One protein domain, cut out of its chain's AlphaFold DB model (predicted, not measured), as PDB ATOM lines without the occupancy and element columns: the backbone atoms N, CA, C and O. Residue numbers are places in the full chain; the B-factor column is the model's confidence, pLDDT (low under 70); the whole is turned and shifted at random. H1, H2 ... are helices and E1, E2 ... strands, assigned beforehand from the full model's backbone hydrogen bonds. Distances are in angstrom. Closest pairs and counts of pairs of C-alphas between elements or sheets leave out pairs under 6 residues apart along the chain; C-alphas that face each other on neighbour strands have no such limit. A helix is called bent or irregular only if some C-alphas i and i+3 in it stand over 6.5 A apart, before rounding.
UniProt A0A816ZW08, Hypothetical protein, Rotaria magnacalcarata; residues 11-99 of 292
ATOM      1  N   CYS A  11      33.971 -32.027  31.991       42.56
ATOM      2  CA  CYS A  11      33.459 -33.002  32.937       42.56
ATOM      3  C   CYS A  11      33.784 -34.381  32.369       42.56
ATOM      4  O   CYS A  11      33.547 -34.648  31.184       42.56
ATOM      5  N   CYS A  12      34.279 -35.282  33.208       52.31
ATOM      6  CA  CYS A  12      34.492 -36.689  32.887       52.31
ATOM      7  C   CYS A  12      33.184 -37.458  32.566       52.31
ATOM      8  O   CYS A  12      33.085 -38.640  32.864       52.31
ATOM      9  N   GLN A  13      32.199 -36.887  31.857       42.19
ATOM     10  CA  GLN A  13      31.075 -37.657  31.294       42.19
ATOM     11  C   GLN A  13      31.562 -38.762  30.340       42.19
ATOM     12  O   GLN A  13      30.895 -39.778  30.147       42.19
ATOM     13  N   THR A  14      32.754 -38.591  29.762       44.34
ATOM     14  CA  THR A  14      33.471 -39.641  29.028       44.34
ATOM     15  C   THR A  14      34.708 -40.154  29.760       44.34
ATOM     16  O   THR A  14      35.382 -41.011  29.213       44.34
ATOM     17  N   GLY A  15      35.012 -39.681  30.969       51.34
ATOM     18  CA  GLY A  15      36.349 -39.710  31.569       51.34
ATOM     19  C   GLY A  15      36.725 -40.918  32.423       51.34
ATOM     20  O   GLY A  15      37.821 -40.947  32.961       51.34
ATOM     21  N   HIS A  16      35.910 -41.968  32.436       63.69
ATOM     22  CA  HIS A  16      36.277 -43.256  33.038       63.69
ATOM     23  C   HIS A  16      36.750 -44.272  31.996       63.69
ATOM     24  O   HIS A  16      36.534 -45.472  32.159       63.69
ATOM     25  N   GLN A  17      37.336 -43.823  30.884       72.12
ATOM     26  CA  GLN A  17      37.886 -44.753  29.891       72.12
ATOM     27  C   GLN A  17      39.237 -45.280  30.350       72.12
ATOM     28  O   GLN A  17      39.925 -44.677  31.174       72.12
ATOM     29  N   LEU A  18      39.647 -46.399  29.762       78.62
ATOM     30  CA  LEU A  18      41.016 -46.871  29.908       78.62
ATOM     31  C   LEU A  18      41.947 -45.832  29.281       78.62
ATOM     32  O   LEU A  18      41.745 -45.428  28.136       78.62
ATOM     33  N   ARG A  19      42.982 -45.415  30.008       80.25
ATOM     34  CA  ARG A  19      43.966 -44.415  29.552       80.25
ATOM     35  C   ARG A  19      44.638 -44.810  28.233       80.25
ATOM     36  O   ARG A  19      44.937 -43.951  27.404       80.25
ATOM     37  N   ALA A  20      44.790 -46.109  27.998       83.56
ATOM     38  CA  ALA A  20      45.220 -46.680  26.731       83.56
ATOM     39  C   ALA A  20      44.392 -46.201  25.521       83.56
ATOM     40  O   ALA A  20      44.936 -46.032  24.434       83.56
ATOM     41  N   MET A  21      43.101 -45.889  25.690       85.00
ATOM     42  CA  MET A  21      42.264 -45.353  24.607       85.00
ATOM     43  C   MET A  21      42.735 -43.983  24.102       85.00
ATOM     44  O   MET A  21      42.479 -43.628  22.952       85.00
ATOM     45  N   ALA A  22      43.464 -43.239  24.937       80.06
ATOM     46  CA  ALA A  22      44.099 -41.972  24.592       80.06
ATOM     47  C   ALA A  22      45.588 -42.121  24.213       80.06
ATOM     48  O   ALA A  22      46.283 -41.114  24.068       80.06
ATOM     49  N   GLY A  23      46.089 -43.354  24.060       81.44
ATOM     50  CA  GLY A  23      47.488 -43.637  23.725       81.44
ATOM     51  C   GLY A  23      48.456 -43.511  24.902       81.44
ATOM     52  O   GLY A  23      49.638 -43.241  24.703       81.44
ATOM     53  N   ILE A  24      47.962 -43.646  26.135       78.25
ATOM     54  CA  ILE A  24      48.799 -43.590  27.337       78.25
ATOM     55  C   ILE A  24      49.317 -44.996  27.673       78.25
ATOM     56  O   ILE A  24      48.535 -45.945  27.776       78.25
ATOM     57  N   LYS A  25      50.625 -45.104  27.914       76.69
ATOM     58  CA  LYS A  25      51.355 -46.354  28.183       76.69
ATOM     59  C   LYS A  25      52.271 -46.240  29.403       76.69
ATOM     60  O   LYS A  25      52.590 -45.128  29.837       76.69
ATOM     61  N   PHE A  26      52.671 -47.375  29.972       61.25
ATOM     62  CA  PHE A  26      53.680 -47.416  31.029       61.25
ATOM     63  C   PHE A  26      55.071 -47.185  30.454       61.25
ATOM     64  O   PHE A  26      55.415 -47.681  29.387       61.25
ATOM     65  N   GLU A  27      55.883 -46.432  31.189       61.22
ATOM     66  CA  GLU A  27      57.232 -46.071  30.752       61.22
ATOM     67  C   GLU A  27      58.164 -47.284  30.678       61.22
ATOM     68  O   GLU A  27      58.930 -47.413  29.731       61.22
ATOM     69  N   VAL A  28      58.099 -48.166  31.678       54.12
ATOM     70  CA  VAL A  28      59.069 -49.260  31.833       54.12
ATOM     71  C   VAL A  28      58.781 -50.408  30.872       54.12
ATOM     72  O   VAL A  28      59.709 -50.950  30.282       54.12
ATOM     73  N   SER A  29      57.510 -50.774  30.715       62.94
ATOM     74  CA  SER A  29      57.108 -51.930  29.914       62.94
ATOM     75  C   SER A  29      56.631 -51.572  28.509       62.94
ATOM     76  O   SER A  29      56.469 -52.467  27.698       62.94
ATOM     77  N   ASN A  30      56.395 -50.291  28.193       71.06
ATOM     78  CA  ASN A  30      55.753 -49.848  26.945       71.06
ATOM     79  C   ASN A  30      54.306 -50.365  26.749       71.06
ATOM     80  O   ASN A  30      53.670 -50.069  25.735       71.06
ATOM     81  N   GLU A  31      53.763 -51.076  27.735       79.62
ATOM     82  CA  GLU A  31      52.407 -51.619  27.758       79.62
ATOM     83  C   GLU A  31      51.350 -50.521  27.839       79.62
ATOM     84  O   GLU A  31      51.490 -49.532  28.570       79.62
ATOM     85  N   ALA A  32      50.246 -50.715  27.123       82.25
ATOM     86  CA  ALA A  32      49.095 -49.833  27.191       82.25
ATOM     87  C   ALA A  32      48.530 -49.763  28.629       82.25
ATOM     88  O   ALA A  32      48.327 -50.776  29.294       82.25
ATOM     89  N   SER A  33      48.246 -48.560  29.139       81.19
ATOM     90  CA  SER A  33      47.751 -48.394  30.515       81.19
ATOM     91  C   SER A  33      46.243 -48.646  30.598       81.19
ATOM     92  O   SER A  33      45.461 -47.755  30.253       81.19
ATOM     93  N   LEU A  34      45.807 -49.780  31.161       81.75
ATOM     94  CA  LEU A  34      44.377 -50.052  31.408       81.75
ATOM     95  C   LEU A  34      43.860 -49.495  32.752       81.75
ATOM     96  O   LEU A  34      42.786 -49.876  33.224       81.75
ATOM     97  N   PHE A  35      44.595 -48.573  33.378       75.75
ATOM     98  CA  PHE A  35      44.065 -47.746  34.467       75.75
ATOM     99  C   PHE A  35      43.089 -46.689  33.946       75.75
ATOM    100  O   PHE A  35      43.249 -46.189  32.828       75.75
ATOM    101  N   GLN A  36      42.120 -46.325  34.782       77.56
ATOM    102  CA  GLN A  36      41.305 -45.115  34.642       77.56
ATOM    103  C   GLN A  36      41.994 -43.935  35.351       77.56
ATOM    104  O   GLN A  36      42.910 -44.127  36.155       77.56
ATOM    105  N   CYS A  37      41.592 -42.703  35.036       72.19
ATOM    106  CA  CYS A  37      42.204 -41.483  35.577       72.19
ATOM    107  C   CYS A  37      42.106 -41.390  37.111       72.19
ATOM    108  O   CYS A  37      43.029 -40.890  37.753       72.19
ATOM    109  N   GLU A  38      41.033 -41.927  37.693       70.94
ATOM    110  CA  GLU A  38      40.748 -41.916  39.134       70.94
ATOM    111  C   GLU A  38      41.624 -42.905  39.913       70.94
ATOM    112  O   GLU A  38      41.799 -42.773  41.120       70.94
ATOM    113  N   GLN A  39      42.210 -43.891  39.228       69.25
ATOM    114  CA  GLN A  39      43.056 -44.927  39.836       69.25
ATOM    115  C   GLN A  39      44.538 -44.511  39.913       69.25
ATOM    116  O   GLN A  39      45.387 -45.285  40.356       69.25
ATOM    117  N   MET A  40      44.873 -43.311  39.434       70.75
ATOM    118  CA  MET A  40      46.244 -42.816  39.343       70.75
ATOM    119  C   MET A  40      46.610 -41.959  40.553       70.75
ATOM    120  O   MET A  40      45.989 -40.929  40.813       70.75
ATOM    121  N   THR A  41      47.683 -42.343  41.240       74.88
ATOM    122  CA  THR A  41      48.301 -41.514  42.277       74.88
ATOM    123  C   THR A  41      49.085 -40.358  41.648       74.88
ATOM    124  O   THR A  41      49.635 -40.474  40.549       74.88
ATOM    125  N   ASP A  42      49.130 -39.216  42.336       78.62
ATOM    126  CA  ASP A  42      49.713 -37.960  41.837       78.62
ATOM    127  C   ASP A  42      51.217 -38.027  41.532       78.62
ATOM    128  O   ASP A  42      51.736 -37.236  40.735       78.62
ATOM    129  N   ASP A  43      51.918 -38.961  42.165       77.00
ATOM    130  CA  ASP A  43      53.352 -39.201  42.050       77.00
ATOM    131  C   ASP A  43      53.720 -40.157  40.908       77.00
ATOM    132  O   ASP A  43      54.888 -40.222  40.513       77.00
ATOM    133  N   ARG A  44      52.742 -40.874  40.346       70.75
ATOM    134  CA  ARG A  44      52.997 -41.923  39.362       70.75
ATOM    135  C   ARG A  44      53.485 -41.327  38.032       70.75
ATOM    136  O   ARG A  44      52.838 -40.419  37.496       70.75
ATOM    137  N   PRO A  45      54.609 -41.818  37.472       72.44
ATOM    138  CA  PRO A  45      55.142 -41.328  36.205       72.44
ATOM    139  C   PRO A  45      54.297 -41.810  35.022       72.44
ATOM    140  O   PRO A  45      53.820 -42.947  34.993       72.44
ATOM    141  N   ILE A  46      54.117 -40.933  34.033       68.94
ATOM    142  CA  ILE A  46      53.346 -41.190  32.815       68.94
ATOM    143  C   ILE A  46      54.111 -40.668  31.592       68.94
ATOM    144  O   ILE A  46      54.880 -39.707  31.695       68.94
ATOM    145  N   VAL A  47      53.848 -41.255  30.422       68.00
ATOM    146  CA  VAL A  47      54.316 -40.734  29.132       68.00
ATOM    147  C   VAL A  47      53.113 -40.271  28.321       68.00
ATOM    148  O   VAL A  47      52.221 -41.058  28.011       68.00
ATOM    149  N   VAL A  48      53.092 -38.987  27.965       68.44
ATOM    150  CA  VAL A  48      52.048 -38.389  27.125       68.44
ATOM    151  C   VAL A  48      52.713 -37.787  25.900       68.44
ATOM    152  O   VAL A  48      53.486 -36.839  26.017       68.44
ATOM    153  N   ARG A  49      52.418 -38.343  24.716       75.00
ATOM    154  CA  ARG A  49      52.985 -37.895  23.426       75.00
ATOM    155  C   ARG A  49      54.523 -37.815  23.435       75.00
ATOM    156  O   ARG A  49      55.102 -36.876  22.904       75.00
ATOM    157  N   GLY A  50      55.172 -38.786  24.079       67.75
ATOM    158  CA  GLY A  50      56.633 -38.850  24.200       67.75
ATOM    159  C   GLY A  50      57.235 -37.996  25.322       67.75
ATOM    160  O   GLY A  50      58.431 -38.095  25.572       67.75
ATOM    161  N   THR A  51      56.430 -37.209  26.040       72.00
ATOM    162  CA  THR A  51      56.900 -36.397  27.170       72.00
ATOM    163  C   THR A  51      56.613 -37.095  28.493       72.00
ATOM    164  O   THR A  51      55.466 -37.446  28.785       72.00
ATOM    165  N   LYS A  52      57.656 -37.259  29.310       76.31
ATOM    166  CA  LYS A  52      57.567 -37.783  30.677       76.31
ATOM    167  C   LYS A  52      57.099 -36.695  31.642       76.31
ATOM    168  O   LYS A  52      57.633 -35.590  31.610       76.31
ATOM    169  N   LYS A  53      56.134 -37.021  32.502       83.50
ATOM    170  CA  LYS A  53      55.683 -36.162  33.610       83.50
ATOM    171  C   LYS A  53      55.002 -36.974  34.709       83.50
ATOM    172  O   LYS A  53      54.670 -38.142  34.497       83.50
ATOM    173  N   LYS A  54      54.812 -36.384  35.885       83.94
ATOM    174  CA  LYS A  54      53.969 -36.944  36.954       83.94
ATOM    175  C   LYS A  54      52.489 -36.739  36.641       83.94
ATOM    176  O   LYS A  54      52.123 -35.835  35.891       83.94
ATOM    177  N   TRP A  55      51.622 -37.546  37.251       81.56
ATOM    178  CA  TRP A  55      50.178 -37.360  37.107       81.56
ATOM    179  C   TRP A  55      49.711 -35.990  37.617       81.56
ATOM    180  O   TRP A  55      48.930 -35.325  36.945       81.56
ATOM    181  N   SER A  56      50.266 -35.511  38.731       84.31
ATOM    182  CA  SER A  56      50.021 -34.147  39.229       84.31
ATOM    183  C   SER A  56      50.430 -33.055  38.232       84.31
ATOM    184  O   SER A  56      49.687 -32.101  38.021       84.31
ATOM    185  N   GLU A  57      51.575 -33.208  37.566       84.75
ATOM    186  CA  GLU A  57      52.032 -32.280  36.523       84.75
ATOM    187  C   GLU A  57      51.090 -32.288  35.314       84.75
ATOM    188  O   GLU A  57      50.773 -31.233  34.779       84.75
ATOM    189  N   PHE A  58      50.581 -33.461  34.925       82.69
ATOM    190  CA  PHE A  58      49.560 -33.562  33.885       82.69
ATOM    191  C   PHE A  58      48.259 -32.859  34.289       82.69
ATOM    192  O   PHE A  58      47.708 -32.122  33.482       82.69
ATOM    193  N   LYS A  59      47.777 -33.024  35.530       81.38
ATOM    194  CA  LYS A  59      46.582 -32.306  36.013       81.38
ATOM    195  C   LYS A  59      46.753 -30.790  35.914       81.38
ATOM    196  O   LYS A  59      45.835 -30.096  35.493       81.38
ATOM    197  N   ASN A  60      47.948 -30.292  36.232       84.69
ATOM    198  CA  ASN A  60      48.268 -28.866  36.143       84.69
ATOM    199  C   ASN A  60      48.256 -28.329  34.702       84.69
ATOM    200  O   ASN A  60      47.977 -27.149  34.510       84.69
ATOM    201  N   ASP A  61      48.531 -29.168  33.698       81.44
ATOM    202  CA  ASP A  61      48.435 -28.778  32.282       81.44
ATOM    203  C   ASP A  61      46.979 -28.612  31.809       81.44
ATOM    204  O   ASP A  61      46.732 -28.015  30.760       81.44
ATOM    205  N   TYR A  62      46.018 -29.142  32.573       77.44
ATOM    206  CA  TYR A  62      44.597 -29.167  32.236       77.44
ATOM    207  C   TYR A  62      43.730 -28.684  33.414       77.44
ATOM    208  O   TYR A  62      42.896 -29.439  33.913       77.44
ATOM    209  N   PRO A  63      43.880 -27.423  33.866       75.31
ATOM    210  CA  PRO A  63      43.170 -26.905  35.041       75.31
ATOM    211  C   PRO A  63      41.646 -26.828  34.856       75.31
ATOM    212  O   PRO A  63      40.911 -26.798  35.839       75.31
ATOM    213  N   ASP A  64      41.173 -26.821  33.605       70.44
ATOM    214  CA  ASP A  64      39.749 -26.781  33.247       70.44
ATOM    215  C   ASP A  64      39.092 -28.178  33.204       70.44
ATOM    216  O   ASP A  64      37.919 -28.307  32.842       70.44
ATOM    217  N   TRP A  65      39.848 -29.241  33.506       70.94
ATOM    218  CA  TRP A  65      39.341 -30.613  33.564       70.94
ATOM    219  C   TRP A  65      38.891 -30.958  34.984       70.94
ATOM    220  O   TRP A  65      39.586 -30.669  35.958       70.94
ATOM    221  N   ASP A  66      37.745 -31.628  35.102       65.44
ATOM    222  CA  ASP A  66      37.281 -32.160  36.381       65.44
ATOM    223  C   ASP A  66      37.914 -33.535  36.645       65.44
ATOM    224  O   ASP A  66      37.536 -34.545  36.043       65.44
ATOM    225  N   PHE A  67      38.902 -33.553  37.542       70.31
ATOM    226  CA  PHE A  67      39.543 -34.767  38.058       70.31
ATOM    227  C   PHE A  67      38.874 -35.296  39.342       70.31
ATOM    228  O   PHE A  67      39.438 -36.163  40.011       70.31
ATOM    229  N   GLY A  68      37.731 -34.730  39.742       61.25
ATOM    230  CA  GLY A  68      37.009 -35.092  40.955       61.25
ATOM    231  C   GLY A  68      36.318 -36.456  40.869       61.25
ATOM    232  O   GLY A  68      35.853 -36.884  39.815       61.25
ATOM    233  N   ASN A  69      36.198 -37.122  42.021       57.00
ATOM    234  CA  ASN A  69      35.482 -38.392  42.191       57.00
ATOM    235  C   ASN A  69      33.960 -38.169  42.192       57.00
ATOM    236  O   ASN A  69      33.295 -38.343  43.211       57.00
ATOM    237  N   SER A  70      33.400 -37.743  41.062       57.62
ATOM    238  CA  SER A  70      31.956 -37.526  40.900       57.62
ATOM    239  C   SER A  70      31.166 -38.818  40.643       57.62
ATOM    240  O   SER A  70      29.945 -38.766  40.502       57.62
ATOM    241  N   ILE A  71      31.839 -39.975  40.614       64.19
ATOM    242  CA  ILE A  71      31.263 -41.289  40.302       64.19
ATOM    243  C   ILE A  71      31.430 -42.248  41.481       64.19
ATOM    244  O   ILE A  71      32.487 -42.310  42.112       64.19
ATOM    245  N   THR A  72      30.378 -43.013  41.775       66.25
ATOM    246  CA  THR A  72      30.401 -44.029  42.837       66.25
ATOM    247  C   THR A  72      31.269 -45.239  42.449       66.25
ATOM    248  O   THR A  72      31.410 -45.542  41.261       66.25
ATOM    249  N   PRO A  73      31.825 -46.000  43.413       65.31
ATOM    250  CA  PRO A  73      32.593 -47.213  43.108       65.31
ATOM    251  C   PRO A  73      31.857 -48.213  42.193       65.31
ATOM    252  O   PRO A  73      32.456 -48.771  41.274       65.31
ATOM    253  N   ASP A  74      30.544 -48.380  42.379       67.19
ATOM    254  CA  ASP A  74      29.708 -49.277  41.567       67.19
ATOM    255  C   ASP A  74      29.578 -48.819  40.109       67.19
ATOM    256  O   ASP A  74      29.582 -49.624  39.171       67.19
ATOM    257  N   GLU A  75      29.447 -47.513  39.894       68.00
ATOM    258  CA  GLU A  75      29.394 -46.930  38.555       68.00
ATOM    259  C   GLU A  75      30.756 -47.018  37.862       68.00
ATOM    260  O   GLU A  75      30.812 -47.355  36.675       68.00
ATOM    261  N   LEU A  76      31.848 -46.814  38.606       68.50
ATOM    262  CA  LEU A  76      33.213 -46.977  38.106       68.50
ATOM    263  C   LEU A  76      33.458 -48.418  37.634       68.50
ATOM    264  O   LEU A  76      33.992 -48.626  36.541       68.50
ATOM    265  N   PHE A  77      32.987 -49.410  38.397       65.88
ATOM    266  CA  PHE A  77      33.063 -50.826  38.033       65.88
ATOM    267  C   PHE A  77      32.286 -51.140  36.741       65.88
ATOM    268  O   PHE A  77      32.821 -51.760  35.816       65.88
ATOM    269  N   LYS A  78      31.041 -50.656  36.624       70.88
ATOM    270  CA  LYS A  78      30.218 -50.833  35.409       70.88
ATOM    271  C   LYS A  78      30.857 -50.179  34.182       70.88
ATOM    272  O   LYS A  78      30.873 -50.770  33.098       70.88
ATOM    273  N   LEU A  79      31.396 -48.969  34.341       72.31
ATOM    274  CA  LEU A  79      32.097 -48.245  33.280       72.31
ATOM    275  C   LEU A  79      33.363 -48.984  32.850       72.31
ATOM    276  O   LEU A  79      33.579 -49.169  31.651       72.31
ATOM    277  N   ARG A  80      34.149 -49.483  33.807       76.56
ATOM    278  CA  ARG A  80      35.357 -50.262  33.532       76.56
ATOM    279  C   ARG A  80      35.049 -51.489  32.676       76.56
ATOM    280  O   ARG A  80      35.663 -51.655  31.623       76.56
ATOM    281  N   GLY A  81      34.045 -52.288  33.049       69.88
ATOM    282  CA  GLY A  81      33.630 -53.457  32.263       69.88
ATOM    283  C   GLY A  81      33.218 -53.101  30.827       69.88
ATOM    284  O   GLY A  81      33.593 -53.786  29.871       69.88
ATOM    285  N   LYS A  82      32.511 -51.978  30.642       78.81
ATOM    286  CA  LYS A  82      32.144 -51.468  29.312       78.81
ATOM    287  C   LYS A  82      33.376 -51.112  28.478       78.81
ATOM    288  O   LYS A  82      33.444 -51.486  27.307       78.81
ATOM    289  N   PHE A  83      34.344 -50.402  29.053       82.38
ATOM    290  CA  PHE A  83      35.546 -50.002  28.323       82.38
ATOM    291  C   PHE A  83      36.496 -51.165  28.054       82.38
ATOM    292  O   PHE A  83      37.105 -51.184  26.991       82.38
ATOM    293  N   LEU A  84      36.560 -52.166  28.930       78.00
ATOM    294  CA  LEU A  84      37.289 -53.406  28.660       78.00
ATOM    295  C   LEU A  84      36.672 -54.194  27.498       78.00
ATOM    296  O   LEU A  84      37.405 -54.709  26.658       78.00
ATOM    297  N   ASN A  85      35.339 -54.217  27.371       75.94
ATOM    298  CA  ASN A  85      34.670 -54.829  26.214       75.94
ATOM    299  C   ASN A  85      34.974 -54.092  24.901       75.94
ATOM    300  O   ASN A  85      35.104 -54.708  23.848       75.94
ATOM    301  N   VAL A  86      35.081 -52.762  24.947       81.12
ATOM    302  CA  VAL A  86      35.509 -51.981  23.779       81.12
ATOM    303  C   VAL A  86      36.980 -52.264  23.479       81.12
ATOM    304  O   VAL A  86      37.325 -52.566  22.340       81.12
ATOM    305  N   TRP A  87      37.837 -52.228  24.499       87.44
ATOM    306  CA  TRP A  87      39.270 -52.481  24.390       87.44
ATOM    307  C   TRP A  87      39.586 -53.855  23.797       87.44
ATOM    308  O   TRP A  87      40.435 -53.945  22.919       87.44
ATOM    309  N   SER A  88      38.849 -54.904  24.167       83.81
ATOM    310  CA  SER A  88      39.039 -56.242  23.590       83.81
ATOM    311  C   SER A  88      38.724 -56.330  22.091       83.81
ATOM    312  O   SER A  88      39.111 -57.299  21.448       83.81
ATOM    313  N   ARG A  89      38.036 -55.332  21.520       87.56
ATOM    314  CA  ARG A  89      37.697 -55.276  20.088       87.56
ATOM    315  C   ARG A  89      38.604 -54.354  19.283       87.56
ATOM    316  O   ARG A  89      38.804 -54.603  18.101       87.56
ATOM    317  N   ILE A  90      39.072 -53.258  19.886       90.12
ATOM    318  CA  ILE A  90      39.805 -52.199  19.166       90.12
ATOM    319  C   ILE A  90      41.196 -51.904  19.734       90.12
ATOM    320  O   ILE A  90      41.905 -51.068  19.181       90.12
ATOM    321  N   GLY A  91      41.586 -52.533  20.841       89.19
ATOM    322  CA  GLY A  91      42.801 -52.188  21.572       89.19
ATOM    323  C   GLY A  91      44.073 -52.429  20.766       89.19
ATOM    324  O   GLY A  91      44.930 -51.555  20.759       89.19
ATOM    325  N   GLU A  92      44.166 -53.527  20.011       89.56
ATOM    326  CA  GLU A  92      45.311 -53.803  19.125       89.56
ATOM    327  C   GLU A  92      45.509 -52.701  18.071       89.56
ATOM    328  O   GLU A  92      46.619 -52.206  17.891       89.56
ATOM    329  N   LEU A  93      44.421 -52.228  17.450       91.56
ATOM    330  CA  LEU A  93      44.462 -51.137  16.465       91.56
ATOM    331  C   LEU A  93      44.916 -49.812  17.091       91.56
ATOM    332  O   LEU A  93      45.633 -49.021  16.476       91.56
ATOM    333  N   LEU A  94      44.482 -49.543  18.324       90.31
ATOM    334  CA  LEU A  94      44.943 -48.374  19.067       90.31
ATOM    335  C   LEU A  94      46.420 -48.519  19.445       90.31
ATOM    336  O   LEU A  94      47.151 -47.533  19.395       90.31
ATOM    337  N   CYS A  95      46.860 -49.729  19.787       90.56
ATOM    338  CA  CYS A  95      48.247 -50.017  20.120       90.56
ATOM    339  C   CYS A  95      49.184 -49.755  18.944       90.56
ATOM    340  O   CYS A  95      50.182 -49.058  19.112       90.56
ATOM    341  N   GLU A  96      48.801 -50.196  17.747       91.44
ATOM    342  CA  GLU A  96      49.517 -49.892  16.506       91.44
ATOM    343  C   GLU A  96      49.580 -48.377  16.246       91.44
ATOM    344  O   GLU A  96      50.640 -47.826  15.959       91.44
ATOM    345  N   LYS A  97      48.456 -47.670  16.418       91.62
ATOM    346  CA  LYS A  97      48.380 -46.216  16.201       91.62
ATOM    347  C   LYS A  97      49.266 -45.410  17.158       91.62
ATOM    348  O   LYS A  97      49.777 -44.360  16.768       91.62
ATOM    349  N   TYR A  98      49.364 -45.837  18.414       85.81
ATOM    350  CA  TYR A  98      50.045 -45.096  19.481       85.81
ATOM    351  C   TYR A  98      51.416 -45.668  19.856       85.81
ATOM    352  O   TYR A  98      52.022 -45.174  20.807       85.81
ATOM    353  N   ASP A  99      51.907 -46.660  19.108       88.19
ATOM    354  CA  ASP A  99      53.185 -47.331  19.358       88.19
ATOM    355  C   ASP A  99      53.282 -47.845  20.807       88.19
ATOM    356  O   ASP A  99      54.157 -47.461  21.579       88.19
TER     357      ASP A  99
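What this domain is: This is residues 11 to 99 of the 292 residues of the protein "Hypothetical protein" of Rotaria magnacalcarata (UniProt A0A816ZW08). What would one see first, going along the printed part? Short H1 and the winding unnamed stretch of residues 23 to 44 lie between a small head, made of the hairpin E1 and E2 with H2 next to it, and the long kinked helix H3 on the opposite side. What is it made of? The printed part has 89 residues, with three named helices and two named strands in the order H1, E1, E2, H2, H3; its one sheet, E1 - E2, is antiparallel, and the class is mostly helix. How is the whole shaped? It is compact, with a radius of gyration of the C-alphas of 13.0 A, and rounded, with spans of 32 by 32 by 20 A.

Where its parts are: Where does the first element begin? H1 is residues 19 to 22, 5.5 A from first to last C-alpha, beginning at C-alpha 19 at (43.966, -44.415, 29.552). Where are the strands? E1 is residues 45 to 48, 10.0 A long, with C-alpha 45 at (55.142, -41.328, 36.205). E2 is residues 51 to 54, 10.2 A long. Which helices follow? H2 is residues 55 to 61, 10.0 A long. H3 is residues 73 to 98, 29.4 A long, ending at C-alpha 98 at (50.045, -45.096, 19.481). It is irregular, with C-alphas 89 and 92 standing 7.8 A apart, and has a kink of 73 degrees near residue 90.

How they stand to each other: What does H1 touch? It touches H3, which meets it with residues 87 to 94 alone; the closest C-alphas, those of Met 21 and Leu 94, are 6.9 A apart. H1 is apart from E2 and from H2. How do the strands pair? E1 and E2 form an antiparallel hairpin at 143 degrees, with N 46 and O 53 at 2.9 A and N 51 and O 48 at 3.0 A, both within hydrogen-bond range. Where is H2? It touches no helix; the closest C-alphas of E1 and H2, those of Pro 45 and Trp 55, are 6.4 A apart. H3 is apart from E1, E2 and H2. What do the helix backbones show? Every O i to N i+4 pair is within hydrogen-bond range in H2, and 19 of 22 are in H3; H1 is too short for such a pair.

The domain as a whole: How large is it? The two C-alphas farthest apart, those of Gly 50 and Asp 74, are 33.7 A apart. How do the links run? The printed part has no cut; the links from H1 to E1, 22 residues, and from H2 to H3, 11 residues, are long, while those from E1 to E2 and from E2 to H2 are tight. Where is confidence low? The mean pLDDT of the printed part is 74.3, and 27 residues are under 70, among them residues 11 to 16 and 68 to 77.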